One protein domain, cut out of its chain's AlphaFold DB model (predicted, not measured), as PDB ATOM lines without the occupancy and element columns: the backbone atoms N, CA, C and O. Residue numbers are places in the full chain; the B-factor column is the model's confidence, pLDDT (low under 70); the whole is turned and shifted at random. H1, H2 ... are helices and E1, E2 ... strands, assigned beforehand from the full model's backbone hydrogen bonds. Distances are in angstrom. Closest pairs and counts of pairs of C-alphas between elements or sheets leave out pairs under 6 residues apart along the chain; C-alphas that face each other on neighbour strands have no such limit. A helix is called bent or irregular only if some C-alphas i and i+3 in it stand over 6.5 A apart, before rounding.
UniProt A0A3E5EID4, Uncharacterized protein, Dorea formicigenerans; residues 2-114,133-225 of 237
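Overview. This is residues 2 to 114 and 133 to 225 of the 237 residues of an uncharacterized protein of Dorea formicigenerans (UniProt A0A3E5EID4). This is a rounded cluster of crossed helices with the short H9 and H5 nearest its middle; H1 and H7a run side by side along one side, H10 and H6 lie along other sides, the arm H7b lies at one end, and a tiny antiparallel sheet of E1 and E2 lies toward the opposite end. The printed part has 206 residues, mostly helix, with ten named helices and two named strands in the order H1 H2 H3 E1 H4 H5 H6 E2 H7 H8 H9 H10. It is compact, with a radius of gyration of the C-alphas of 17.0 A, and spans 46 by 41 by 36 A.

Arrangement. Start at the sheet, where E1, residues 60 to 62, and E2, residues 136 to 138, are antiparallel neighbours; N 61 and O 137, 2.9 A apart, are within hydrogen-bond range. Ile 61 and Met 200 hold the closest C-alphas, 6.0 A, of E1 and H9, residues 192 to 201. H3, residues 56 to 59, is near H9. H9 touches H10, residues 203 to 224, only at the corner, closest at C-alphas 199 and 206, 5.0 A. H10 touches H5, residues 73 to 82, about perpendicular at 79 degrees, closest at C-alphas 217 and 75, 5.8 A. H7, residues 146 to 176, was assigned as one helix by its hydrogen bonds but is bent, with C-alphas 162 and 165 7.5 A apart; its arms H7a, residues 146 to 162, and H7b, residues 165 to 176, stand about perpendicular at 82 degrees. H7b touches H5, closest at C-alphas 173 and 81, 6.2 A. H7a touches H1, residues 2 to 28, the same way at a shallow tilt of 3 degrees, closest at C-alphas 160 and 23, 6.5 A. H4, residues 63 to 71, touches H7a, closest at C-alphas 70 and 155, 6.3 A. H6, residues 84 to 99, touches H8, residues 179 to 190, closest at C-alphas 91 and 184, 6.2 A. H1, H2, residues 38 to 50, and H8 form a bundle, three helices side by side. Every O i to N i+4 pair is within hydrogen-bond range in H2, H4, H5, H6, H7a, H8 and H9, against 21 of 23 in H1, 7 of 8 in H7b and 16 of 18 in H10; H3 is too short for one.

Along the chain. Find C-alpha 2 at (198.492, 176.389, 241.296); H1 runs 32.6 A from there to C-alpha 28. H7a begins at C-alpha 146, (217.233, 171.621, 246.215), and is 24.3 A long; H6 is 22.1 A. H10 runs 30.1 A to C-alpha 224 at (239.258, 149.760, 235.851). H1, with C-alphas 23 and 26 8.3 A apart, and H7b, with C-alphas 165 and 168 7.4 A apart, are irregular.

Size, cuts and confidence. The C-alphas farthest apart, of Glu 2 and Asp 225, are 51.7 A apart. Residues 115 to 132 are not printed; C-alphas 114 and 133 are 15.1 A apart across the cut. Of the links printed whole, none is long. Mean pLDDT of the printed part is 71.8, with 83 residues under 70, among them 45 to 64, 98 to 114 and 133 to 145.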
ATOM      1  N   GLU A   2     198.077 177.033 242.567       48.75
ATOM      2  CA  GLU A   2     198.492 176.389 241.296       48.75
ATOM      3  C   GLU A   2     199.805 176.915 240.678       48.75
ATOM      4  O   GLU A   2     200.582 176.126 240.151       48.75
ATOM      5  N   GLN A   3     200.104 178.217 240.777       50.31
ATOM      6  CA  GLN A   3     201.350 178.782 240.219       50.31
ATOM      7  C   GLN A   3     202.629 178.240 240.877       50.31
ATOM      8  O   GLN A   3     203.655 178.155 240.211       50.31
ATOM      9  N   ASN A   4     202.574 177.875 242.164       58.91
ATOM     10  CA  ASN A   4     203.747 177.373 242.885       58.91
ATOM     11  C   ASN A   4     204.048 175.918 242.501       58.91
ATOM     12  O   ASN A   4     205.195 175.580 242.240       58.91
ATOM     13  N   ASN A   5     203.002 175.101 242.353       60.09
ATOM     14  CA  ASN A   5     203.125 173.706 241.925       60.09
ATOM     15  C   ASN A   5     203.656 173.594 240.490       60.09
ATOM     16  O   ASN A   5     204.415 172.682 240.186       60.09
ATOM     17  N   TYR A   6     203.280 174.527 239.607       64.31
ATOM     18  CA  TYR A   6     203.823 174.564 238.249       64.31
ATOM     19  C   TYR A   6     205.332 174.845 238.252       64.31
ATOM     20  O   TYR A   6     206.090 174.154 237.583       64.31
ATOM     21  N   LEU A   7     205.788 175.812 239.056       67.56
ATOM     22  CA  LEU A   7     207.211 176.130 239.177       67.56
ATOM     23  C   LEU A   7     208.023 174.978 239.794       67.56
ATOM     24  O   LEU A   7     209.123 174.692 239.330       67.56
ATOM     25  N   GLU A   8     207.502 174.320 240.830       64.00
ATOM     26  CA  GLU A   8     208.150 173.154 241.450       64.00
ATOM     27  C   GLU A   8     208.214 171.955 240.494       64.00
ATOM     28  O   GLU A   8     209.232 171.260 240.447       64.00
ATOM     29  N   PHE A   9     207.185 171.761 239.668       63.91
ATOM     30  CA  PHE A   9     207.195 170.757 238.610       63.91
ATOM     31  C   PHE A   9     208.268 171.046 237.555       63.91
ATOM     32  O   PHE A   9     209.053 170.155 237.247       63.91
ATOM     33  N   GLU A  10     208.366 172.280 237.049       69.44
ATOM     34  CA  GLU A  10     209.403 172.645 236.070       69.44
ATOM     35  C   GLU A  10     210.820 172.476 236.641       69.44
ATOM     36  O   GLU A  10     211.718 172.016 235.941       69.44
ATOM     37  N   LYS A  11     211.028 172.764 237.933       67.81
ATOM     38  CA  LYS A  11     212.309 172.491 238.607       67.81
ATOM     39  C   LYS A  11     212.604 170.995 238.724       67.81
ATOM     40  O   LYS A  11     213.724 170.573 238.456       67.81
ATOM     41  N   SER A  12     211.607 170.193 239.091       65.94
ATOM     42  CA  SER A  12     211.748 168.733 239.198       65.94
ATOM     43  C   SER A  12     212.022 168.100 237.834       65.94
ATOM     44  O   SER A  12     212.868 167.224 237.698       65.94
ATOM     45  N   LYS A  13     211.361 168.606 236.795       68.50
ATOM     46  CA  LYS A  13     211.578 168.220 235.406       68.50
ATOM     47  C   LYS A  13     212.985 168.586 234.924       68.50
ATOM     48  O   LYS A  13     213.673 167.735 234.373       68.50
ATOM     49  N   ALA A  14     213.444 169.809 235.193       70.94
ATOM     50  CA  ALA A  14     214.814 170.230 234.898       70.94
ATOM     51  C   ALA A  14     215.859 169.365 235.625       70.94
ATOM     52  O   ALA A  14     216.897 169.045 235.053       70.94
ATOM     53  N   ALA A  15     215.568 168.940 236.856       67.69
ATOM     54  CA  ALA A  15     216.429 168.032 237.601       67.69
ATOM     55  C   ALA A  15     216.518 166.640 236.961       67.69
ATOM     56  O   ALA A  15     217.615 166.106 236.821       67.69
ATOM     57  N   VAL A  16     215.383 166.075 236.531       68.69
ATOM     58  CA  VAL A  16     215.356 164.805 235.787       68.69
ATOM     59  C   VAL A  16     216.176 164.921 234.505       68.69
ATOM     60  O   VAL A  16     216.995 164.044 234.246       68.69
ATOM     61  N   TYR A  17     216.033 166.018 233.753       70.81
ATOM     62  CA  TYR A  17     216.854 166.253 232.565       70.81
ATOM     63  C   TYR A  17     218.340 166.298 232.879       70.81
ATOM     64  O   TYR A  17     219.087 165.592 232.217       70.81
ATOM     65  N   MET A  18     218.770 167.038 233.906       72.31
ATOM     66  CA  MET A  18     220.189 167.074 234.267       72.31
ATOM     67  C   MET A  18     220.720 165.676 234.596       72.31
ATOM     68  O   MET A  18     221.798 165.310 234.141       72.31
ATOM     69  N   ILE A  19     219.983 164.897 235.391       68.19
ATOM     70  CA  ILE A  19     220.394 163.543 235.786       68.19
ATOM     71  C   ILE A  19     220.522 162.649 234.556       68.19
ATOM     72  O   ILE A  19     221.522 161.948 234.388       68.19
ATOM     73  N   MET A  20     219.504 162.686 233.699       72.38
ATOM     74  CA  MET A  20     219.475 161.904 232.479       72.38
ATOM     75  C   MET A  20     220.615 162.320 231.554       72.38
ATOM     76  O   MET A  20     221.343 161.448 231.100       72.38
ATOM     77  N   GLU A  21     220.809 163.616 231.300       73.25
ATOM     78  CA  GLU A  21     221.890 164.130 230.450       73.25
ATOM     79  C   GLU A  21     223.244 163.716 231.015       73.25
ATOM     80  O   GLU A  21     224.026 163.083 230.320       73.25
ATOM     81  N   ALA A  22     223.500 163.954 232.300       71.56
ATOM     82  CA  ALA A  22     224.775 163.609 232.917       71.56
ATOM     83  C   ALA A  22     225.119 162.113 232.798       71.56
ATOM     84  O   ALA A  22     226.286 161.770 232.614       71.56
ATOM     85  N   CYS A  23     224.123 161.224 232.893       69.25
ATOM     86  CA  CYS A  23     224.338 159.774 232.842       69.25
ATOM     87  C   CYS A  23     224.308 159.192 231.429       69.25
ATOM     88  O   CYS A  23     224.950 158.179 231.174       69.25
ATOM     89  N   PHE A  24     223.513 159.774 230.534       73.81
ATOM     90  CA  PHE A  24     223.135 159.168 229.260       73.81
ATOM     91  C   PHE A  24     223.357 160.113 228.071       73.81
ATOM     92  O   PHE A  24     222.839 159.838 226.995       73.81
ATOM     93  N   GLN A  25     224.154 161.181 228.207       73.31
ATOM     94  CA  GLN A  25     224.440 162.120 227.111       73.31
ATOM     95  C   GLN A  25     224.908 161.409 225.836       73.31
ATOM     96  O   GLN A  25     224.343 161.643 224.777       73.31
ATOM     97  N   ASP A  26     225.862 160.479 225.932       67.88
ATOM     98  CA  ASP A  26     226.364 159.749 224.755       67.88
ATOM     99  C   ASP A  26     225.306 158.823 224.122       67.88
ATOM    100  O   ASP A  26     225.432 158.416 222.968       67.88
ATOM    101  N   VAL A  27     224.272 158.459 224.886       64.56
ATOM    102  CA  VAL A  27     223.094 157.734 224.391       64.56
ATOM    103  C   VAL A  27     222.100 158.701 223.747       64.56
ATOM    104  O   VAL A  27     221.433 158.322 222.789       64.56
ATOM    105  N   PHE A  28     222.002 159.935 224.239       60.50
ATOM    106  CA  PHE A  28     221.161 160.978 223.652       60.50
ATOM    107  C   PHE A  28     221.734 161.491 222.351       60.50
ATOM    108  O   PHE A  28     220.997 161.538 221.381       60.50
ATOM    109  N   ASP A  29     223.046 161.689 222.262       62.81
ATOM    110  CA  ASP A  29     223.752 162.059 221.031       62.81
ATOM    111  C   ASP A  29     223.709 160.958 219.942       62.81
ATOM    112  O   ASP A  29     224.246 161.130 218.846       62.81
ATOM    113  N   LEU A  30     223.020 159.834 220.196       58.06
ATOM    114  CA  LEU A  30     222.542 158.920 219.154       58.06
ATOM    115  C   LEU A  30     221.353 159.496 218.354       58.06
ATOM    116  O   LEU A  30     220.757 158.734 217.588       58.06
ATOM    117  N   GLU A  31     220.985 160.777 218.528       55.94
ATOM    118  CA  GLU A  31     220.006 161.489 217.694       55.94
ATOM    119  C   GLU A  31     220.402 161.372 216.213       55.94
ATOM    120  O   GLU A  31     221.235 162.105 215.685       55.94
ATOM    121  N   ASP A  32     219.805 160.396 215.536       56.25
ATOM    122  CA  ASP A  32     219.675 160.411 214.090       56.25
ATOM    123  C   ASP A  32     218.650 161.497 213.739       56.25
ATOM    124  O   ASP A  32     217.609 161.594 214.403       56.25
ATOM    125  N   ASP A  33     218.911 162.284 212.692       58.19
ATOM    126  CA  ASP A  33     218.047 163.387 212.236       58.19
ATOM    127  C   ASP A  33     216.590 162.918 211.979       58.19
ATOM    128  O   ASP A  33     215.656 163.721 211.937       58.19
ATOM    129  N   GLU A  34     216.385 161.604 211.813       57.12
ATOM    130  CA  GLU A  34     215.093 160.954 211.576       57.12
ATOM    131  C   GLU A  34     214.311 160.554 212.843       57.12
ATOM    132  O   GLU A  34     213.096 160.359 212.759       57.12
ATOM    133  N   LEU A  35     214.955 160.424 214.010       57.16
ATOM    134  CA  LEU A  35     214.310 159.915 215.233       57.16
ATOM    135  C   LEU A  35     213.641 161.012 216.082       57.16
ATOM    136  O   LEU A  35     212.897 160.691 217.004       57.16
ATOM    137  N   GLY A  36     213.842 162.295 215.759       63.59
ATOM    138  CA  GLY A  36     213.277 163.432 216.503       63.59
ATOM    139  C   GLY A  36     214.001 163.711 217.826       63.59
ATOM    140  O   GLY A  36     214.868 162.935 218.237       63.59
ATOM    141  N   SER A  37     213.648 164.813 218.498       72.50
ATOM    142  CA  SER A  37     214.326 165.225 219.734       72.50
ATOM    143  C   SER A  37     213.978 164.304 220.899       72.50
ATOM    144  O   SER A  37     212.806 164.092 221.212       72.50
ATOM    145  N   PHE A  38     214.997 163.795 221.583       68.44
ATOM    146  CA  PHE A  38     214.806 162.967 222.769       68.44
ATOM    147  C   PHE A  38     214.168 163.748 223.938       68.44
ATOM    148  O   PHE A  38     213.412 163.192 224.738       68.44
ATOM    149  N   HIS A  39     214.396 165.064 224.001       71.50
ATOM    150  CA  HIS A  39     213.740 165.933 224.978       71.50
ATOM    151  C   HIS A  39     212.222 165.981 224.795       71.50
ATOM    152  O   HIS A  39     211.512 165.950 225.802       71.50
ATOM    153  N   ASP A  40     211.743 165.986 223.544       73.75
ATOM    154  CA  ASP A  40     210.311 165.975 223.222       73.75
ATOM    155  C   ASP A  40     209.647 164.657 223.674       73.75
ATOM    156  O   ASP A  40     208.518 164.664 224.166       73.75
ATOM    157  N   GLU A  41     210.354 163.523 223.572       71.50
ATOM    158  CA  GLU A  41     209.865 162.215 224.041       71.50
ATOM    159  C   GLU A  41     209.740 162.160 225.568       71.50
ATOM    160  O   GLU A  41     208.703 161.741 226.093       71.50
ATOM    161  N   ILE A  42     210.761 162.633 226.294       69.81
ATOM    162  CA  ILE A  42     210.681 162.764 227.756       69.81
ATOM    163  C   ILE A  42     209.560 163.732 228.134       69.81
ATOM    164  O   ILE A  42     208.810 163.467 229.072       69.81
ATOM    165  N   ASP A  43     209.429 164.848 227.416       71.44
ATOM    166  CA  ASP A  43     208.385 165.840 227.650       71.44
ATOM    167  C   ASP A  43     206.996 165.226 227.539       71.44
ATOM    168  O   ASP A  43     206.147 165.403 228.420       71.44
ATOM    169  N   GLU A  44     206.752 164.488 226.461       72.50
ATOM    170  CA  GLU A  44     205.491 163.801 226.246       72.50
ATOM    171  C   GLU A  44     205.228 162.784 227.364       72.50
ATOM    172  O   GLU A  44     204.152 162.804 227.975       72.50
ATOM    173  N   TYR A  45     206.223 161.967 227.711       67.19
ATOM    174  CA  TYR A  45     206.117 160.957 228.763       67.19
ATOM    175  C   TYR A  45     205.842 161.575 230.151       67.19
ATOM    176  O   TYR A  45     204.915 161.163 230.864       67.19
ATOM    177  N   MET A  46     206.577 162.626 230.523       65.50
ATOM    178  CA  MET A  46     206.396 163.366 231.776       65.50
ATOM    179  C   MET A  46     204.999 163.979 231.872       65.50
ATOM    180  O   MET A  46     204.320 163.843 232.893       65.50
ATOM    181  N   ASN A  47     204.526 164.601 230.790       68.94
ATOM    182  CA  ASN A  47     203.200 165.211 230.730       68.94
ATOM    183  C   ASN A  47     202.068 164.174 230.807       68.94
ATOM    184  O   ASN A  47     201.021 164.435 231.414       68.94
ATOM    185  N   GLN A  48     202.253 162.992 230.213       64.25
ATOM    186  CA  GLN A  48     201.291 161.892 230.305       64.25
ATOM    187  C   GLN A  48     201.192 161.328 231.730       64.25
ATOM    188  O   GLN A  48     200.101 160.948 232.162       64.25
ATOM    189  N   ASN A  49     202.299 161.286 232.473       57.16
ATOM    190  CA  ASN A  49     202.324 160.761 233.840       57.16
ATOM    191  C   ASN A  49     201.937 161.789 234.908       57.16
ATOM    192  O   ASN A  49     201.321 161.428 235.911       57.16
ATOM    193  N   GLN A  50     202.160 163.079 234.660       56.06
ATOM    194  CA  GLN A  50     201.657 164.154 235.520       56.06
ATOM    195  C   GLN A  50     200.122 164.122 235.661       56.06
ATOM    196  O   GLN A  50     199.582 164.457 236.713       56.06
ATOM    197  N   LYS A  51     199.399 163.712 234.609       52.16
ATOM    198  CA  LYS A  51     197.929 163.791 234.545       52.16
ATOM    199  C   LYS A  51     197.177 162.603 235.153       52.16
ATOM    200  O   LYS A  51     195.952 162.670 235.232       52.16
ATOM    201  N   GLY A  52     197.854 161.543 235.596       50.41
ATOM    202  CA  GLY A  52     197.152 160.360 236.109       50.41
ATOM    203  C   GLY A  52     197.935 159.413 237.011       50.41
ATOM    204  O   GLY A  52     197.344 158.433 237.454       50.41
ATOM    205  N   SER A  53     199.218 159.671 237.292       48.94
ATOM    206  CA  SER A  53     200.127 158.571 237.622       48.94
ATOM    207  C   SER A  53     200.921 158.696 238.932       48.94
ATOM    208  O   SER A  53     202.007 158.148 239.010       48.94
ATOM    209  N   TRP A  54     200.440 159.359 239.984       52.31
ATOM    210  CA  TRP A  54     201.138 159.300 241.285       52.31
ATOM    211  C   TRP A  54     200.143 159.224 242.435       52.31
ATOM    212  O   TRP A  54     199.958 160.175 243.196       52.31
ATOM    213  N   LEU A  55     199.452 158.086 242.533       52.09
ATOM    214  CA  LEU A  55     198.666 157.775 243.725       52.09
ATOM    215  C   LEU A  55     199.582 157.757 244.965       52.09
ATOM    216  O   LEU A  55     200.762 157.428 244.839       52.09
ATOM    217  N   PRO A  56     199.068 158.087 246.162       50.38
ATOM    218  CA  PRO A  56     199.866 158.120 247.389       50.38
ATOM    219  C   PRO A  56     200.643 156.829 247.689       50.38
ATOM    220  O   PRO A  56     201.696 156.907 248.315       50.38
ATOM    221  N   GLU A  57     200.144 155.669 247.254       51.03
ATOM    222  CA  GLU A  57     200.828 154.369 247.350       51.03
ATOM    223  C   GLU A  57     202.054 154.211 246.427       51.03
ATOM    224  O   GLU A  57     202.966 153.455 246.749       51.03
ATOM    225  N   ASN A  58     202.125 154.968 245.330       53.12
ATOM    226  CA  ASN A  58     203.216 154.938 244.342       53.12
ATOM    227  C   ASN A  58     204.302 155.984 244.626       53.12
ATOM    228  O   ASN A  58     205.235 156.173 243.855       53.12
ATOM    229  N   GLN A  59     204.149 156.698 245.737       57.03
ATOM    230  CA  GLN A  59     205.117 157.652 246.259       57.03
ATOM    231  C   GLN A  59     206.098 156.968 247.216       57.03
ATOM    232  O   GLN A  59     206.779 157.652 247.962       57.03
ATOM    233  N   MET A  60     206.131 155.634 247.270       60.12
ATOM    234  CA  MET A  60     206.943 154.896 248.233       60.12
ATOM    235  C   MET A  60     208.240 154.410 247.601       60.12
ATOM    236  O   MET A  60     208.211 153.730 246.582       60.12
ATOM    237  N   ILE A  61     209.363 154.725 248.234       62.25
ATOM    238  CA  ILE A  61     210.697 154.332 247.782       62.25
ATOM    239  C   ILE A  61     211.458 153.661 248.922       62.25
ATOM    240  O   ILE A  61     211.188 153.917 250.096       62.25
ATOM    241  N   THR A  62     212.403 152.794 248.587       60.31
ATOM    242  CA  THR A  62     213.179 152.019 249.564       60.31
ATOM    243  C   THR A  62     214.630 152.486 249.592       60.31
ATOM    244  O   THR A  62     215.122 153.039 248.608       60.31
ATOM    245  N   ASP A  63     215.343 152.224 250.686       61.94
ATOM    246  CA  ASP A  63     216.792 152.479 250.747       61.94
ATOM    247  C   ASP A  63     217.545 151.747 249.634       61.94
ATOM    248  O   ASP A  63     218.411 152.313 248.976       61.94
ATOM    249  N   ARG A  64     217.109 150.524 249.325       66.25
ATOM    250  CA  ARG A  64     217.621 149.720 248.216       66.25
ATOM    251  C   ARG A  64     217.487 150.418 246.860       66.25
ATOM    252  O   ARG A  64     218.388 150.330 246.037       66.25
ATOM    253  N   PHE A  65     216.372 151.105 246.612       70.19
ATOM    254  CA  PHE A  65     216.190 151.884 245.388       70.19
ATOM    255  C   PHE A  65     217.191 153.043 245.309       70.19
ATOM    256  O   PHE A  65     217.764 153.292 244.249       70.19
ATOM    257  N   TYR A  66     217.433 153.721 246.433       69.75
ATOM    258  CA  TYR A  66     218.426 154.786 246.496       69.75
ATOM    259  C   TYR A  66     219.848 154.275 246.300       69.75
ATOM    260  O   TYR A  66     220.580 154.830 245.487       69.75
ATOM    261  N   GLU A  67     220.234 153.219 247.010       70.00
ATOM    262  CA  GLU A  67     221.541 152.579 246.857       70.00
ATOM    263  C   GLU A  67     221.763 152.127 245.415       70.00
ATOM    264  O   GLU A  67     222.795 152.449 244.830       70.00
ATOM    265  N   TRP A  68     220.765 151.483 244.805       82.25
ATOM    266  CA  TRP A  68     220.826 151.071 243.406       82.25
ATOM    267  C   TRP A  68     221.044 152.264 242.466       82.25
ATOM    268  O   TRP A  68     221.929 152.229 241.613       82.25
ATOM    269  N   LEU A  69     220.295 153.359 242.642       78.44
ATOM    270  CA  LEU A  69     220.430 154.544 241.789       78.44
ATOM    271  C   LEU A  69     221.845 155.146 241.833       78.44
ATOM    272  O   LEU A  69     222.282 155.744 240.854       78.44
ATOM    273  N   PHE A  70     222.563 155.002 242.945       76.69
ATOM    274  CA  PHE A  70     223.894 155.585 243.106       76.69
ATOM    275  C   PHE A  70     225.033 154.636 242.772       76.69
ATOM    276  O   PHE A  70     226.015 155.051 242.160       76.69
ATOM    277  N   GLU A  71     224.918 153.378 243.179       81.81
ATOM    278  CA  GLU A  71     225.995 152.410 243.005       81.81
ATOM    279  C   GLU A  71     225.875 151.651 241.691       81.81
ATOM    280  O   GLU A  71     226.890 151.361 241.063       81.81
ATOM    281  N   GLU A  72     224.652 151.371 241.243       86.44
ATOM    282  CA  GLU A  72     224.403 150.478 240.114       86.44
ATOM    283  C   GLU A  72     224.144 151.218 238.798       86.44
ATOM    284  O   GLU A  72     224.414 150.677 237.724       86.44
ATOM    285  N   LEU A  73     223.702 152.478 238.850       86.06
ATOM    286  CA  LEU A  73     223.422 153.286 237.658       86.06
ATOM    287  C   LEU A  73     224.616 153.413 236.681       86.06
ATOM    288  O   LEU A  73     224.391 153.286 235.474       86.06
ATOM    289  N   PRO A  74     225.880 153.590 237.126       86.06
ATOM    290  CA  PRO A  74     227.018 153.640 236.202       86.06
ATOM    291  C   PRO A  74     227.253 152.309 235.475       86.06
ATOM    292  O   PRO A  74     227.508 152.287 234.270       86.06
ATOM    293  N   TYR A  75     227.127 151.181 236.183       89.31
ATOM    294  CA  TYR A  75     227.265 149.849 235.584       89.31
ATOM    295  C   TYR A  75     226.086 149.536 234.663       89.31
ATOM    296  O   TYR A  75     226.272 148.942 233.603       89.31
ATOM    297  N   PHE A  76     224.885 149.992 235.024       90.75
ATOM    298  CA  PHE A  76     223.702 149.921 234.179       90.75
ATOM    299  C   PHE A  76     223.916 150.648 232.852       90.75
ATOM    300  O   PHE A  76     223.681 150.055 231.800       90.75
ATOM    301  N   TYR A  77     224.435 151.878 232.883       88.81
ATOM    302  CA  TYR A  77     224.767 152.636 231.677       88.81
ATOM    303  C   TYR A  77     225.753 151.881 230.770       88.81
ATOM    304  O   TYR A  77     225.469 151.666 229.588       88.81
ATOM    305  N   VAL A  78     226.863 151.376 231.320       89.06
ATOM    306  CA  VAL A  78     227.814 150.555 230.549       89.06
ATOM    307  C   VAL A  78     227.139 149.283 230.019       89.06
ATOM    308  O   VAL A  78     227.369 148.874 228.878       89.06
ATOM    309  N   GLY A  79     226.271 148.667 230.818       90.50
ATOM    310  CA  GLY A  79     225.475 147.504 230.448       90.50
ATOM    311  C   GLY A  79     224.582 147.755 229.236       90.50
ATOM    312  O   GLY A  79     224.580 146.942 228.311       90.50
ATOM    313  N   LEU A  80     223.877 148.888 229.181       91.00
ATOM    314  CA  LEU A  80     223.053 149.249 228.022       91.00
ATOM    315  C   LEU A  80     223.889 149.281 226.736       91.00
ATOM    316  O   LEU A  80     223.489 148.726 225.710       91.00
ATOM    317  N   LEU A  81     225.090 149.855 226.804       89.06
ATOM    318  CA  LEU A  81     225.967 150.013 225.645       89.06
ATOM    319  C   LEU A  81     226.673 148.719 225.221       89.06
ATOM    320  O   LEU A  81     227.023 148.566 224.050       89.06
ATOM    321  N   THR A  82     226.878 147.777 226.143       87.19
ATOM    322  CA  THR A  82     227.776 146.627 225.927       87.19
ATOM    323  C   THR A  82     227.107 145.256 226.038       87.19
ATOM    324  O   THR A  82     227.731 144.246 225.693       87.19
ATOM    325  N   ARG A  83     225.860 145.164 226.523       90.19
ATOM    326  CA  ARG A  83     225.192 143.886 226.831       90.19
ATOM    327  C   ARG A  83     223.834 143.763 226.131       90.19
ATOM    328  O   ARG A  83     222.793 144.048 226.724       90.19
ATOM    329  N   PRO A  84     223.802 143.187 224.913       89.50
ATOM    330  CA  PRO A  84     222.552 143.014 224.185       89.50
ATOM    331  C   PRO A  84     221.497 142.172 224.896       89.50
ATOM    332  O   PRO A  84     220.304 142.385 224.698       89.50
ATOM    333  N   VAL A  85     221.910 141.209 225.723       88.50
ATOM    334  CA  VAL A  85     220.985 140.373 226.501       88.50
ATOM    335  C   VAL A  85     220.199 141.217 227.509       88.50
ATOM    336  O   VAL A  85     218.979 141.083 227.572       88.50
ATOM    337  N   LEU A  86     220.880 142.125 228.219       91.38
ATOM    338  CA  LEU A  86     220.267 143.047 229.176       91.38
ATOM    339  C   LEU A  86     219.243 143.951 228.480       91.38
ATOM    340  O   LEU A  86     218.086 143.999 228.891       91.38
ATOM    341  N   VAL A  87     219.638 144.599 227.381       90.56
ATOM    342  CA  VAL A  87     218.758 145.509 226.627       90.56
ATOM    343  C   VAL A  87     217.551 144.778 226.043       90.56
ATOM    344  O   VAL A  87     216.428 145.264 226.139       90.56
ATOM    345  N   ASN A  88     217.739 143.577 225.485       90.06
ATOM    346  CA  ASN A  88     216.627 142.774 224.973       90.06
ATOM    347  C   ASN A  88     215.635 142.370 226.068       90.06
ATOM    348  O   ASN A  88     214.429 142.335 225.814       90.06
ATOM    349  N   TRP A  89     216.129 142.019 227.255       93.19
ATOM    350  CA  TRP A  89     215.282 141.668 228.390       93.19
ATOM    351  C   TRP A  89     214.525 142.893 228.917       93.19
ATOM    352  O   TRP A  89     213.295 142.854 228.960       93.19
ATOM    353  N   LEU A  90     215.225 143.995 229.208       90.75
ATOM    354  CA  LEU A  90     214.625 145.244 229.692       90.75
ATOM    355  C   LEU A  90     213.576 145.782 228.730       90.75
ATOM    356  O   LEU A  90     212.459 146.070 229.145       90.75
ATOM    357  N   PHE A  91     213.903 145.849 227.437       87.75
ATOM    358  CA  PHE A  91     212.966 146.318 226.426       87.75
ATOM    359  C   PHE A  91     211.675 145.496 226.447       87.75
ATOM    360  O   PHE A  91     210.594 146.070 226.431       87.75
ATOM    361  N   LYS A  92     211.754 144.160 226.540       87.69
ATOM    362  CA  LYS A  92     210.556 143.307 226.630       87.69
ATOM    363  C   LYS A  92     209.759 143.568 227.903       87.69
ATOM    364  O   LYS A  92     208.546 143.722 227.815       87.69
ATOM    365  N   VAL A  93     210.425 143.623 229.058       85.88
ATOM    366  CA  VAL A  93     209.777 143.867 230.356       85.88
ATOM    367  C   VAL A  93     209.051 145.212 230.351       85.88
ATOM    368  O   VAL A  93     207.859 145.269 230.651       85.88
ATOM    369  N   MET A  94     209.738 146.277 229.941       83.69
ATOM    370  CA  MET A  94     209.191 147.632 229.915       83.69
ATOM    371  C   MET A  94     208.093 147.786 228.857       83.69
ATOM    372  O   MET A  94     207.032 148.329 229.146       83.69
ATOM    373  N   TYR A  95     208.284 147.231 227.658       80.81
ATOM    374  CA  TYR A  95     207.280 147.267 226.591       80.81
ATOM    375  C   TYR A  95     206.005 146.489 226.951       80.81
ATOM    376  O   TYR A  95     204.891 146.898 226.613       80.81
ATOM    377  N   GLU A  96     206.133 145.355 227.647       77.56
ATOM    378  CA  GLU A  96     204.979 144.631 228.182       77.56
ATOM    379  C   GLU A  96     204.295 145.381 229.332       77.56
ATOM    380  O   GLU A  96     203.065 145.309 229.420       77.56
ATOM    381  N   SER A  97     205.053 146.091 230.180       70.31
ATOM    382  CA  SER A  97     204.498 146.980 231.213       70.31
ATOM    383  C   SER A  97     203.637 148.068 230.569       70.31
ATOM    384  O   SER A  97     202.442 148.168 230.859       70.31
ATOM    385  N   GLU A  98     204.191 148.777 229.581       65.06
ATOM    386  CA  GLU A  98     203.486 149.823 228.835       65.06
ATOM    387  C   GLU A  98     202.216 149.315 228.150       65.06
ATOM    388  O   GLU A  98     201.170 149.962 228.195       65.06
ATOM    389  N   LYS A  99     202.263 148.142 227.505       65.62
ATOM    390  CA  LYS A  99     201.094 147.581 226.807       65.62
ATOM    391  C   LYS A  99     199.965 147.170 227.735       65.62
ATOM    392  O   LYS A  99     198.807 147.159 227.317       65.62
ATOM    393  N   LYS A 100     200.285 146.811 228.975       62.94
ATOM    394  CA  LYS A 100     199.297 146.441 229.989       62.94
ATOM    395  C   LYS A 100     198.665 147.662 230.660       62.94
ATOM    396  O   LYS A 100     197.993 147.439 231.660       62.94
ATOM    397  N   ASN A 101     198.833 148.875 230.100       51.34
ATOM    398  CA  ASN A 101     198.371 150.214 230.526       51.34
ATOM    399  C   ASN A 101     196.932 150.318 231.097       51.34
ATOM    400  O   ASN A 101     196.088 151.083 230.639       51.34
ATOM    401  N   ASN A 102     196.665 149.607 232.184       43.09
ATOM    402  CA  ASN A 102     195.733 149.973 233.228       43.09
ATOM    403  C   ASN A 102     196.587 150.696 234.267       43.09
ATOM    404  O   ASN A 102     196.988 150.102 235.270       43.09
ATOM    405  N   LYS A 103     196.949 151.951 233.973       45.06
ATOM    406  CA  LYS A 103     197.753 152.774 234.880       45.06
ATOM    407  C   LYS A 103     197.135 152.723 236.282       45.06
ATOM    408  O   LYS A 103     195.980 153.096 236.474       45.06
ATOM    409  N   MET A 104     197.933 152.275 237.249       42.00
ATOM    410  CA  MET A 104     197.780 152.620 238.664       42.00
ATOM    411  C   MET A 104     196.549 152.103 239.416       42.00
ATOM    412  O   MET A 104     196.023 152.806 240.269       42.00
ATOM    413  N   GLN A 105     196.080 150.883 239.160       34.88
ATOM    414  CA  GLN A 105     195.056 150.272 240.030       34.88
ATOM    415  C   GLN A 105     195.406 148.879 240.567       34.88
ATOM    416  O   GLN A 105     194.566 148.275 241.227       34.88
ATOM    417  N   ALA A 106     196.594 148.331 240.287       31.80
ATOM    418  CA  ALA A 106     196.773 146.881 240.426       31.80
ATOM    419  C   ALA A 106     198.119 146.378 240.959       31.80
ATOM    420  O   ALA A 106     198.341 145.171 240.909       31.80
ATOM    421  N   TYR A 107     198.986 147.227 241.508       39.31
ATOM    422  CA  TYR A 107     200.090 146.719 242.321       39.31
ATOM    423  C   TYR A 107     199.774 147.040 243.772       39.31
ATOM    424  O   TYR A 107     200.038 148.137 244.255       39.31
ATOM    425  N   GLU A 108     199.116 146.081 244.436       38.62
ATOM    426  CA  GLU A 108     199.127 146.004 245.894       38.62
ATOM    427  C   GLU A 108     200.577 146.201 246.321       38.62
ATOM    428  O   GLU A 108     201.438 145.391 245.969       38.62
ATOM    429  N   VAL A 109     200.843 147.315 247.008       41.09
ATOM    430  CA  VAL A 109     202.138 147.599 247.618       41.09
ATOM    431  C   VAL A 109     202.599 146.312 248.283       41.09
ATOM    432  O   VAL A 109     201.865 145.789 249.125       41.09
ATOM    433  N   ASN A 110     203.737 145.755 247.852       41.47
ATOM    434  CA  ASN A 110     204.169 144.460 248.363       41.47
ATOM    435  C   ASN A 110     204.233 144.569 249.902       41.47
ATOM    436  O   ASN A 110     205.011 145.372 250.427       41.47
ATOM    437  N   PRO A 111     203.396 143.812 250.636       41.56
ATOM    438  CA  PRO A 111     203.261 143.953 252.080       41.56
ATOM    439  C   PRO A 111     204.525 143.537 252.843       41.56
ATOM    440  O   PRO A 111     204.587 143.755 254.048       41.56
ATOM    441  N   GLU A 112     205.527 142.962 252.172       43.50
ATOM    442  CA  GLU A 112     206.876 142.771 252.718       43.50
ATOM    443  C   GLU A 112     207.635 144.095 252.903       43.50
ATOM    444  O   GLU A 112     208.433 144.205 253.826       43.50
ATOM    445  N   PHE A 113     207.375 145.106 252.064       41.25
ATOM    446  CA  PHE A 113     208.008 146.429 252.160       41.25
ATOM    447  C   PHE A 113     207.216 147.403 253.041       41.25
ATOM    448  O   PHE A 113     207.753 148.397 253.521       41.25
ATOM    449  N   VAL A 114     205.935 147.127 253.286       44.03
ATOM    450  CA  VAL A 114     205.100 147.936 254.178       44.03
ATOM    451  C   VAL A 114     205.080 147.278 255.547       44.03
ATOM    452  O   VAL A 114     204.168 146.511 255.866       44.03
ATOM    453  N   TYR A 133     220.407 152.996 257.597       45.19
ATOM    454  CA  TYR A 133     219.285 152.598 256.741       45.19
ATOM    455  C   TYR A 133     218.861 151.127 256.668       45.19
ATOM    456  O   TYR A 133     219.582 150.274 256.162       45.19
ATOM    457  N   ASP A 134     217.629 150.905 257.141       39.84
ATOM    458  CA  ASP A 134     216.725 149.796 256.825       39.84
ATOM    459  C   ASP A 134     215.278 150.369 256.873       39.84
ATOM    460  O   ASP A 134     214.690 150.490 257.955       39.84
ATOM    461  N   GLY A 135     214.726 150.862 255.748       52.09
ATOM    462  CA  GLY A 135     213.420 151.549 255.724       52.09
ATOM    463  C   GLY A 135     212.775 151.850 254.351       52.09
ATOM    464  O   GLY A 135     213.367 151.699 253.281       52.09
ATOM    465  N   VAL A 136     211.500 152.279 254.407       53.75
ATOM    466  CA  VAL A 136     210.653 152.693 253.266       53.75
ATOM    467  C   VAL A 136     210.097 154.104 253.499       53.75
ATOM    468  O   VAL A 136     209.553 154.390 254.567       53.75
ATOM    469  N   TYR A 137     210.190 154.977 252.495       55.94
ATOM    470  CA  TYR A 137     209.914 156.418 252.587       55.94
ATOM    471  C   TYR A 137     208.829 156.844 251.618       55.94
ATOM    472  O   TYR A 137     208.724 156.295 250.527       55.94
ATOM    473  N   LYS A 138     208.063 157.875 251.984       57.12
ATOM    474  CA  LYS A 138     207.120 158.529 251.076       57.12
ATOM    475  C   LYS A 138     207.743 159.790 250.471       57.12
ATOM    476  O   LYS A 138     208.089 160.707 251.211       57.12
ATOM    477  N   VAL A 139     207.816 159.860 249.147       55.22
ATOM    478  CA  VAL A 139     208.367 160.970 248.367       55.22
ATOM    479  C   VAL A 139     207.302 161.600 247.482       55.22
ATOM    480  O   VAL A 139     206.623 160.945 246.697       55.22
ATOM    481  N   ASP A 140     207.164 162.914 247.611       57.19
ATOM    482  CA  ASP A 140     206.279 163.720 246.781       57.19
ATOM    483  C   ASP A 140     207.078 164.319 245.618       57.19
ATOM    484  O   ASP A 140     207.658 165.394 245.747       57.19
ATOM    485  N   PHE A 141     207.092 163.629 244.474       55.81
ATOM    486  CA  PHE A 141     207.792 164.072 243.258       55.81
ATOM    487  C   PHE A 141     207.235 165.369 242.644       55.81
ATOM    488  O   PHE A 141     207.776 165.863 241.658       55.81
ATOM    489  N   THR A 142     206.149 165.928 243.191       56.47
ATOM    490  CA  THR A 142     205.643 167.244 242.771       56.47
ATOM    491  C   THR A 142     206.335 168.402 243.485       56.47
ATOM    492  O   THR A 142     206.171 169.547 243.065       56.47
ATOM    493  N   LYS A 143     207.124 168.108 244.526       61.84
ATOM    494  CA  LYS A 143     207.880 169.090 245.298       61.84
ATOM    495  C   LYS A 143     209.361 168.962 245.004       61.84
ATOM    496  O   LYS A 143     209.967 167.920 245.235       61.84
ATOM    497  N   TYR A 144     209.939 170.060 244.542       66.56
ATOM    498  CA  TYR A 144     211.371 170.147 244.326       66.56
ATOM    499  C   TYR A 144     212.109 170.358 245.654       66.56
ATOM    500  O   TYR A 144     211.809 171.311 246.376       66.56
ATOM    501  N   ASP A 145     213.093 169.505 245.932       69.88
ATOM    502  CA  ASP A 145     214.039 169.655 247.038       69.88
ATOM    503  C   ASP A 145     215.440 169.932 246.471       69.88
ATOM    504  O   ASP A 145     216.011 169.109 245.754       69.88
ATOM    505  N   GLU A 146     215.965 171.122 246.758       70.69
ATOM    506  CA  GLU A 146     217.233 171.621 246.215       70.69
ATOM    507  C   GLU A 146     218.457 170.920 246.825       70.69
ATOM    508  O   GLU A 146     219.417 170.623 246.119       70.69
ATOM    509  N   GLU A 147     218.426 170.608 248.122       68.94
ATOM    510  CA  GLU A 147     219.539 169.952 248.819       68.94
ATOM    511  C   GLU A 147     219.648 168.482 248.409       68.94
ATOM    512  O   GLU A 147     220.730 167.978 248.085       68.94
ATOM    513  N   LEU A 148     218.499 167.809 248.355       67.25
ATOM    514  CA  LEU A 148     218.403 166.441 247.876       67.25
ATOM    515  C   LEU A 148     218.842 166.352 246.408       67.25
ATOM    516  O   LEU A 148     219.575 165.437 246.034       67.25
ATOM    517  N   TYR A 149     218.457 167.332 245.590       72.44
ATOM    518  CA  TYR A 149     218.911 167.436 244.211       72.44
ATOM    519  C   TYR A 149     220.433 167.557 244.088       72.44
ATOM    520  O   TYR A 149     221.034 166.802 243.327       72.44
ATOM    521  N   HIS A 150     221.064 168.468 244.832       71.62
ATOM    522  CA  HIS A 150     222.521 168.611 244.799       71.62
ATOM    523  C   HIS A 150     223.225 167.327 245.244       71.62
ATOM    524  O   HIS A 150     224.172 166.895 244.595       71.62
ATOM    525  N   THR A 151     222.691 166.657 246.267       72.94
ATOM    526  CA  THR A 151     223.189 165.349 246.707       72.94
ATOM    527  C   THR A 151     223.086 164.298 245.597       72.94
ATOM    528  O   THR A 151     224.030 163.535 245.384       72.94
ATOM    529  N   PHE A 152     221.963 164.252 244.865       73.75
ATOM    530  CA  PHE A 152     221.818 163.355 243.715       73.75
ATOM    531  C   PHE A 152     222.833 163.674 242.624       73.75
ATOM    532  O   PHE A 152     223.518 162.771 242.151       73.75
ATOM    533  N   ALA A 153     222.934 164.947 242.240       75.62
ATOM    534  CA  ALA A 153     223.817 165.401 241.175       75.62
ATOM    535  C   ALA A 153     225.288 165.086 241.480       75.62
ATOM    536  O   ALA A 153     225.992 164.582 240.607       75.62
ATOM    537  N   ASP A 154     225.732 165.308 242.719       79.06
ATOM    538  CA  ASP A 154     227.101 165.009 243.144       79.06
ATOM    539  C   ASP A 154     227.389 163.503 243.074       79.06
ATOM    540  O   ASP A 154     228.374 163.097 242.460       79.06
ATOM    541  N   LYS A 155     226.502 162.654 243.606       78.31
ATOM    542  CA  LYS A 155     226.680 161.191 243.558       78.31
ATOM    543  C   LYS A 155     226.628 160.624 242.141       78.31
ATOM    544  O   LYS A 155     227.402 159.736 241.794       78.31
ATOM    545  N   ILE A 156     225.729 161.141 241.308       78.12
ATOM    546  CA  ILE A 156     225.665 160.781 239.890       78.12
ATOM    547  C   ILE A 156     226.964 161.179 239.192       78.12
ATOM    548  O   ILE A 156     227.547 160.372 238.471       78.12
ATOM    549  N   SER A 157     227.454 162.392 239.451       81.44
ATOM    550  CA  SER A 157     228.732 162.863 238.928       81.44
ATOM    551  C   SER A 157     229.874 161.941 239.357       81.44
ATOM    552  O   SER A 157     230.664 161.529 238.512       81.44
ATOM    553  N   GLU A 158     229.946 161.538 240.627       84.25
ATOM    554  CA  GLU A 158     230.928 160.555 241.108       84.25
ATOM    555  C   GLU A 158     230.839 159.222 240.348       84.25
ATOM    556  O   GLU A 158     231.864 158.675 239.932       84.25
ATOM    557  N   GLY A 159     229.623 158.724 240.110       82.69
ATOM    558  CA  GLY A 159     229.374 157.526 239.311       82.69
ATOM    559  C   GLY A 159     229.869 157.651 237.865       82.69
ATOM    560  O   GLY A 159     230.556 156.757 237.370       82.69
ATOM    561  N   VAL A 160     229.602 158.781 237.207       80.56
ATOM    562  CA  VAL A 160     230.094 159.084 235.850       80.56
ATOM    563  C   VAL A 160     231.624 159.166 235.826       80.56
ATOM    564  O   VAL A 160     232.269 158.574 234.958       80.56
ATOM    565  N   HIS A 161     232.238 159.826 236.811       85.00
ATOM    566  CA  HIS A 161     233.698 159.892 236.932       85.00
ATOM    567  C   HIS A 161     234.323 158.499 237.107       85.00
ATOM    568  O   HIS A 161     235.389 158.236 236.546       85.00
ATOM    569  N   ARG A 162     233.658 157.587 237.832       85.19
ATOM    570  CA  ARG A 162     234.114 156.201 238.046       85.19
ATOM    571  C   ARG A 162     234.274 155.439 236.727       85.19
ATOM    572  O   ARG A 162     235.246 154.706 236.564       85.19
ATOM    573  N   ILE A 163     233.353 155.629 235.783       84.62
ATOM    574  CA  ILE A 163     233.354 154.925 234.491       84.62
ATOM    575  C   ILE A 163     234.084 155.680 233.371       84.62
ATOM    576  O   ILE A 163     234.327 155.096 232.317       84.62
ATOM    577  N   GLN A 164     234.511 156.929 233.600       86.31
ATOM    578  CA  GLN A 164     235.225 157.759 232.619       86.31
ATOM    579  C   GLN A 164     236.414 157.056 231.922       86.31
ATOM    580  O   GLN A 164     236.600 157.255 230.714       86.31
ATOM    581  N   PRO A 165     237.231 156.215 232.594       89.31
ATOM    582  CA  PRO A 165     238.313 155.492 231.919       89.31
ATOM    583  C   PRO A 165     237.833 154.555 230.795       89.31
ATOM    584  O   PRO A 165     238.603 154.242 229.884       89.31
ATOM    585  N   LEU A 166     236.561 154.141 230.812       86.44
ATOM    586  CA  LEU A 166     235.958 153.274 229.799       86.44
ATOM    587  C   LEU A 166     235.478 154.026 228.552       86.44
ATOM    588  O   LEU A 166     235.159 153.370 227.562       86.44
ATOM    589  N   ASN A 167     235.468 155.365 228.537       86.62
ATOM    590  CA  ASN A 167     234.873 156.160 227.450       86.62
ATOM    591  C   ASN A 167     235.375 155.768 226.053       86.62
ATOM    592  O   ASN A 167     234.615 155.773 225.093       86.62
ATOM    593  N   SER A 168     236.648 155.379 225.919       84.19
ATOM    594  CA  SER A 168     237.185 154.911 224.630       84.19
ATOM    595  C   SER A 168     236.495 153.642 224.113       84.19
ATOM    596  O   SER A 168     236.212 153.542 222.921       84.19
ATOM    597  N   VAL A 169     236.188 152.698 225.005       84.06
ATOM    598  CA  VAL A 169     235.464 151.460 224.694       84.06
ATOM    599  C   VAL A 169     233.999 151.775 224.411       84.06
ATOM    600  O   VAL A 169     233.461 151.320 223.404       84.06
ATOM    601  N   LEU A 170     233.379 152.606 225.253       84.81
ATOM    602  CA  LEU A 170     231.976 152.998 225.111       84.81
ATOM    603  C   LEU A 170     231.720 153.720 223.783       84.81
ATOM    604  O   LEU A 170     230.799 153.350 223.062       84.81
ATOM    605  N   ASN A 171     232.603 154.639 223.385       83.69
ATOM    606  CA  ASN A 171     232.515 155.336 222.101       83.69
ATOM    607  C   ASN A 171     232.560 154.377 220.902       83.69
ATOM    608  O   ASN A 171     231.841 154.569 219.919       83.69
ATOM    609  N   VAL A 172     233.377 153.319 220.968       85.25
ATOM    610  CA  VAL A 172     233.420 152.285 219.921       85.25
ATOM    611  C   VAL A 172     232.119 151.484 219.894       85.25
ATOM    612  O   VAL A 172     231.591 151.215 218.813       85.25
ATOM    613  N   CYS A 173     231.580 151.126 221.061       84.75
ATOM    614  CA  CYS A 173     230.290 150.447 221.161       84.75
ATOM    615  C   CYS A 173     229.165 151.301 220.560       84.75
ATOM    616  O   CYS A 173     228.445 150.809 219.695       84.75
ATOM    617  N   CYS A 174     229.075 152.586 220.917       81.12
ATOM    618  CA  CYS A 174     228.102 153.524 220.349       81.12
ATOM    619  C   CYS A 174     228.240 153.645 218.823       81.12
ATOM    620  O   CYS A 174     227.247 153.573 218.097       81.12
ATOM    621  N   GLY A 175     229.472 153.757 218.314       80.56
ATOM    622  CA  GLY A 175     229.739 153.921 216.881       80.56
ATOM    623  C   GLY A 175     229.479 152.679 216.018       80.56
ATOM    624  O   GLY A 175     229.329 152.801 214.804       80.56
ATOM    625  N   THR A 176     229.424 151.486 216.613       83.75
ATOM    626  CA  THR A 176     229.222 150.207 215.893       83.75
ATOM    627  C   THR A 176     227.835 149.600 216.101       83.75
ATOM    628  O   THR A 176     227.515 148.539 215.560       83.75
ATOM    629  N   MET A 177     227.001 150.287 216.873       85.75
ATOM    630  CA  MET A 177     225.666 149.872 217.257       85.75
ATOM    631  C   MET A 177     224.684 149.900 216.079       85.75
ATOM    632  O   MET A 177     224.654 150.865 215.317       85.75
ATOM    633  N   SER A 178     223.840 148.870 215.949       85.81
ATOM    634  CA  SER A 178     222.779 148.858 214.934       85.81
ATOM    635  C   SER A 178     221.634 149.804 215.297       85.81
ATOM    636  O   SER A 178     221.323 149.980 216.476       85.81
ATOM    637  N   ASP A 179     220.942 150.342 214.291       82.06
ATOM    638  CA  ASP A 179     219.821 151.274 214.497       82.06
ATOM    639  C   ASP A 179     218.712 150.659 215.353       82.06
ATOM    640  O   ASP A 179     218.179 151.294 216.257       82.06
ATOM    641  N   GLN A 180     218.423 149.369 215.145       84.44
ATOM    642  CA  GLN A 180     217.461 148.644 215.970       84.44
ATOM    643  C   GLN A 180     217.862 148.643 217.451       84.44
ATOM    644  O   GLN A 180     217.005 148.802 218.316       84.44
ATOM    645  N   TYR A 181     219.146 148.462 217.756       86.00
ATOM    646  CA  TYR A 181     219.617 148.446 219.135       86.00
ATOM    647  C   TYR A 181     219.593 149.850 219.753       86.00
ATOM    648  O   TYR A 181     219.151 149.997 220.892       86.00
ATOM    649  N   LYS A 182     219.942 150.888 218.979       82.00
ATOM    650  CA  LYS A 182     219.801 152.295 219.394       82.00
ATOM    651  C   LYS A 182     218.355 152.636 219.753       82.00
ATOM    652  O   LYS A 182     218.115 153.206 220.811       82.00
ATOM    653  N   ILE A 183     217.384 152.215 218.936       82.88
ATOM    654  CA  ILE A 183     215.948 152.411 219.208       82.88
ATOM    655  C   ILE A 183     215.532 151.738 220.524       82.88
ATOM    656  O   ILE A 183     214.766 152.312 221.295       82.88
ATOM    657  N   MET A 184     216.038 150.536 220.813       87.06
ATOM    658  CA  MET A 184     215.719 149.836 222.063       87.06
ATOM    659  C   MET A 184     216.298 150.543 223.289       87.06
ATOM    660  O   MET A 184     215.602 150.674 224.293       87.06
ATOM    661  N   ILE A 185     217.545 151.017 223.209       86.50
ATOM    662  CA  ILE A 185     218.151 151.814 224.282       86.50
ATOM    663  C   ILE A 185     217.381 153.123 224.461       86.50
ATOM    664  O   ILE A 185     217.015 153.450 225.587       86.50
ATOM    665  N   ARG A 186     217.074 153.835 223.369       82.06
ATOM    666  CA  ARG A 186     216.286 155.074 223.398       82.06
ATOM    667  C   ARG A 186     214.938 154.861 224.076       82.06
ATOM    668  O   ARG A 186     214.568 155.648 224.936       82.06
ATOM    669  N   PHE A 187     214.252 153.757 223.776       82.06
ATOM    670  CA  PHE A 187     213.021 153.390 224.471       82.06
ATOM    671  C   PHE A 187     213.247 153.215 225.980       82.06
ATOM    672  O   PHE A 187     212.521 153.807 226.770       82.06
ATOM    673  N   ILE A 188     214.264 152.450 226.395       85.62
ATOM    674  CA  ILE A 188     214.559 152.215 227.820       85.62
ATOM    675  C   ILE A 188     214.855 153.532 228.548       85.62
ATOM    676  O   ILE A 188     214.288 153.776 229.611       85.62
ATOM    677  N   VAL A 189     215.711 154.389 227.983       81.81
ATOM    678  CA  VAL A 189     216.093 155.647 228.636       81.81
ATOM    679  C   VAL A 189     214.954 156.670 228.582       81.81
ATOM    680  O   VAL A 189     214.686 157.325 229.582       81.81
ATOM    681  N   GLY A 190     214.203 156.758 227.481       76.50
ATOM    682  CA  GLY A 190     213.020 157.626 227.385       76.50
ATOM    683  C   GLY A 190     211.930 157.259 228.396       76.50
ATOM    684  O   GLY A 190     211.209 158.126 228.881       76.50
ATOM    685  N   HIS A 191     211.874 155.986 228.794       76.50
ATOM    686  CA  HIS A 191     210.961 155.462 229.810       76.50
ATOM    687  C   HIS A 191     211.685 155.174 231.135       76.50
ATOM    688  O   HIS A 191     211.241 154.331 231.914       76.50
ATOM    689  N   PHE A 192     212.797 155.860 231.427       77.69
ATOM    690  CA  PHE A 192     213.616 155.585 232.612       77.69
ATOM    691  C   PHE A 192     212.820 155.665 233.921       77.69
ATOM    692  O   PHE A 192     213.023 154.851 234.816       77.69
ATOM    693  N   LEU A 193     211.847 156.571 234.030       73.88
ATOM    694  CA  LEU A 193     210.993 156.636 235.220       73.88
ATOM    695  C   LEU A 193     210.070 155.415 235.372       73.88
ATOM    696  O   LEU A 193     209.783 155.032 236.503       73.88
ATOM    697  N   GLU A 194     209.642 154.777 234.277       75.00
ATOM    698  CA  GLU A 194     208.933 153.487 234.335       75.00
ATOM    699  C   GLU A 194     209.863 152.403 234.880       75.00
ATOM    700  O   GLU A 194     209.452 151.588 235.700       75.00
ATOM    701  N   LEU A 195     211.132 152.404 234.459       80.81
ATOM    702  CA  LEU A 195     212.124 151.487 235.009       80.81
ATOM    703  C   LEU A 195     212.294 151.720 236.513       80.81
ATOM    704  O   LEU A 195     212.212 150.763 237.276       80.81
ATOM    705  N   LEU A 196     212.458 152.972 236.949       77.19
ATOM    706  CA  LEU A 196     212.518 153.300 238.375       77.19
ATOM    707  C   LEU A 196     211.267 152.796 239.107       77.19
ATOM    708  O   LEU A 196     211.384 152.163 240.151       77.19
ATOM    709  N   PHE A 197     210.079 152.997 238.533       73.31
ATOM    710  CA  PHE A 197     208.820 152.487 239.077       73.31
ATOM    711  C   PHE A 197     208.813 150.958 239.223       73.31
ATOM    712  O   PHE A 197     208.483 150.440 240.291       73.31
ATOM    713  N   LEU A 198     209.237 150.225 238.193       76.62
ATOM    714  CA  LEU A 198     209.354 148.767 238.245       76.62
ATOM    715  C   LEU A 198     210.355 148.313 239.311       76.62
ATOM    716  O   LEU A 198     210.086 147.345 240.015       76.62
ATOM    717  N   LEU A 199     211.475 149.015 239.486       77.31
ATOM    718  CA  LEU A 199     212.463 148.683 240.518       77.31
ATOM    719  C   LEU A 199     211.948 148.928 241.938       77.31
ATOM    720  O   LEU A 199     212.324 148.203 242.857       77.31
ATOM    721  N   MET A 200     211.067 149.913 242.119       71.75
ATOM    722  CA  MET A 200     210.440 150.200 243.412       71.75
ATOM    723  C   MET A 200     209.358 149.179 243.782       71.75
ATOM    724  O   MET A 200     209.178 148.886 244.965       71.75
ATOM    725  N   HIS A 201     208.637 148.637 242.796       69.69
ATOM    726  CA  HIS A 201     207.397 147.894 243.049       69.69
ATOM    727  C   HIS A 201     207.395 146.431 242.576       69.69
ATOM    728  O   HIS A 201     206.564 145.652 243.047       69.69
ATOM    729  N   ASP A 202     208.324 146.018 241.713       73.81
ATOM    730  CA  ASP A 202     208.469 144.638 241.245       73.81
ATOM    731  C   ASP A 202     209.815 144.045 241.686       73.81
ATOM    732  O   ASP A 202     210.858 144.185 241.041       73.81
ATOM    733  N   LEU A 203     209.773 143.303 242.796       72.88
ATOM    734  CA  LEU A 203     210.943 142.632 243.361       72.88
ATOM    735  C   LEU A 203     211.601 141.647 242.379       72.88
ATOM    736  O   LEU A 203     212.810 141.435 242.449       72.88
ATOM    737  N   LYS A 204     210.842 141.035 241.462       76.81
ATOM    738  CA  LYS A 204     211.427 140.110 240.480       76.81
ATOM    739  C   LYS A 204     212.233 140.873 239.444       76.81
ATOM    740  O   LYS A 204     213.326 140.427 239.108       76.81
ATOM    741  N   VAL A 205     211.712 142.005 238.967       81.75
ATOM    742  CA  VAL A 205     212.449 142.888 238.053       81.75
ATOM    743  C   VAL A 205     213.707 143.411 238.736       81.75
ATOM    744  O   VAL A 205     214.774 143.326 238.134       81.75
ATOM    745  N   TYR A 206     213.607 143.842 240.000       81.88
ATOM    746  CA  TYR A 206     214.770 144.253 240.788       81.88
ATOM    747  C   TYR A 206     215.839 143.152 240.844       81.88
ATOM    748  O   TYR A 206     216.962 143.377 240.413       81.88
ATOM    749  N   ILE A 207     215.490 141.948 241.318       79.06
ATOM    750  CA  ILE A 207     216.456 140.844 241.483       79.06
ATOM    751  C   ILE A 207     217.076 140.449 240.138       79.06
ATOM    752  O   ILE A 207     218.268 140.171 240.056       79.06
ATOM    753  N   MET A 208     216.279 140.405 239.068       84.81
ATOM    754  CA  MET A 208     216.794 140.077 237.738       84.81
ATOM    755  C   MET A 208     217.762 141.140 237.218       84.81
ATOM    756  O   MET A 208     218.784 140.779 236.635       84.81
ATOM    757  N   LEU A 209     217.459 142.423 237.427       89.25
ATOM    758  CA  LEU A 209     218.359 143.499 237.032       89.25
ATOM    759  C   LEU A 209     219.650 143.454 237.852       89.25
ATOM    760  O   LEU A 209     220.725 143.494 237.268       89.25
ATOM    761  N   ASP A 210     219.547 143.294 239.167       85.50
ATOM    762  CA  ASP A 210     220.690 143.197 240.081       85.50
ATOM    763  C   ASP A 210     221.651 142.064 239.671       85.50
ATOM    764  O   ASP A 210     222.845 142.289 239.499       85.50
ATOM    765  N   ASN A 211     221.118 140.883 239.338       86.31
ATOM    766  CA  ASN A 211     221.914 139.761 238.821       86.31
ATOM    767  C   ASN A 211     222.625 140.078 237.493       86.31
ATOM    768  O   ASN A 211     223.730 139.598 237.229       86.31
ATOM    769  N   HIS A 212     221.987 140.851 236.607       88.06
ATOM    770  CA  HIS A 212     222.642 141.296 235.379       88.06
ATOM    771  C   HIS A 212     223.781 142.273 235.680       88.06
ATOM    772  O   HIS A 212     224.838 142.178 235.053       88.06
ATOM    773  N   LEU A 213     223.570 143.189 236.625       89.94
ATOM    774  CA  LEU A 213     224.536 144.224 236.977       89.94
ATOM    775  C   LEU A 213     225.713 143.683 237.780       89.94
ATOM    776  O   LEU A 213     226.825 144.142 237.554       89.94
ATOM    777  N   GLU A 214     225.525 142.660 238.611       88.19
ATOM    778  CA  GLU A 214     226.612 142.033 239.367       88.19
ATOM    779  C   GLU A 214     227.752 141.559 238.452       88.19
ATOM    780  O   GLU A 214     228.915 141.899 238.676       88.19
ATOM    781  N   ASN A 215     227.419 140.848 237.372       84.50
ATOM    782  CA  ASN A 215     228.411 140.383 236.402       84.50
ATOM    783  C   ASN A 215     229.107 141.552 235.693       84.50
ATOM    784  O   ASN A 215     230.329 141.569 235.555       84.50
ATOM    785  N   ILE A 216     228.332 142.558 235.284       88.94
ATOM    786  CA  ILE A 216     228.843 143.749 234.593       88.94
ATOM    787  C   ILE A 216     229.784 144.540 235.510       88.94
ATOM    788  O   ILE A 216     230.845 144.985 235.076       88.94
ATOM    789  N   ARG A 217     229.428 144.674 236.790       88.44
ATOM    790  CA  ARG A 217     230.217 145.335 237.828       88.44
ATOM    791  C   ARG A 217     231.557 144.639 238.033       88.44
ATOM    792  O   ARG A 217     232.578 145.317 238.055       88.44
ATOM    793  N   ILE A 218     231.573 143.309 238.145       85.75
ATOM    794  CA  ILE A 218     232.818 142.531 238.277       85.75
ATOM    795  C   ILE A 218     233.727 142.781 237.069       85.75
ATOM    796  O   ILE A 218     234.890 143.151 237.232       85.75
ATOM    797  N   GLU A 219     233.190 142.644 235.856       85.19
ATOM    798  CA  GLU A 219     233.952 142.835 234.620       85.19
ATOM    799  C   GLU A 219     234.516 144.257 234.500       85.19
ATOM    800  O   GLU A 219     235.697 144.431 234.198       85.19
ATOM    801  N   ILE A 220     233.694 145.276 234.766       85.94
ATOM    802  CA  ILE A 220     234.104 146.684 234.730       85.94
ATOM    803  C   ILE A 220     235.176 146.962 235.775       85.94
ATOM    804  O   ILE A 220     236.178 147.595 235.454       85.94
ATOM    805  N   ASN A 221     235.008 146.467 236.998       85.50
ATOM    806  CA  ASN A 221     235.994 146.674 238.050       85.50
ATOM    807  C   ASN A 221     237.336 146.028 237.690       85.50
ATOM    808  O   ASN A 221     238.368 146.655 237.910       85.50
ATOM    809  N   CYS A 222     237.346 144.866 237.025       83.44
ATOM    810  CA  CYS A 222     238.584 144.298 236.480       83.44
ATOM    811  C   CYS A 222     239.200 145.138 235.358       83.44
ATOM    812  O   CYS A 222     240.420 145.164 235.210       83.44
ATOM    813  N   MET A 223     238.387 145.814 234.543       83.06
ATOM    814  CA  MET A 223     238.899 146.720 233.509       83.06
ATOM    815  C   MET A 223     239.474 148.010 234.106       83.06
ATOM    816  O   MET A 223     240.465 148.527 233.592       83.06
ATOM    817  N   LEU A 224     238.857 148.527 235.172       83.81
ATOM    818  CA  LEU A 224     239.258 149.760 235.851       83.81
ATOM    819  C   LEU A 224     240.468 149.557 236.772       83.81
ATOM    820  O   LEU A 224     241.349 150.418 236.809       83.81
ATOM    821  N   ASP A 225     240.542 148.422 237.469       80.44
ATOM    822  CA  ASP A 225     241.670 148.028 238.314       80.44
ATOM    823  C   ASP A 225     242.103 146.571 238.045       80.44
ATOM    824  O   ASP A 225     241.777 145.649 238.800       80.44
TER     825      ASP A 225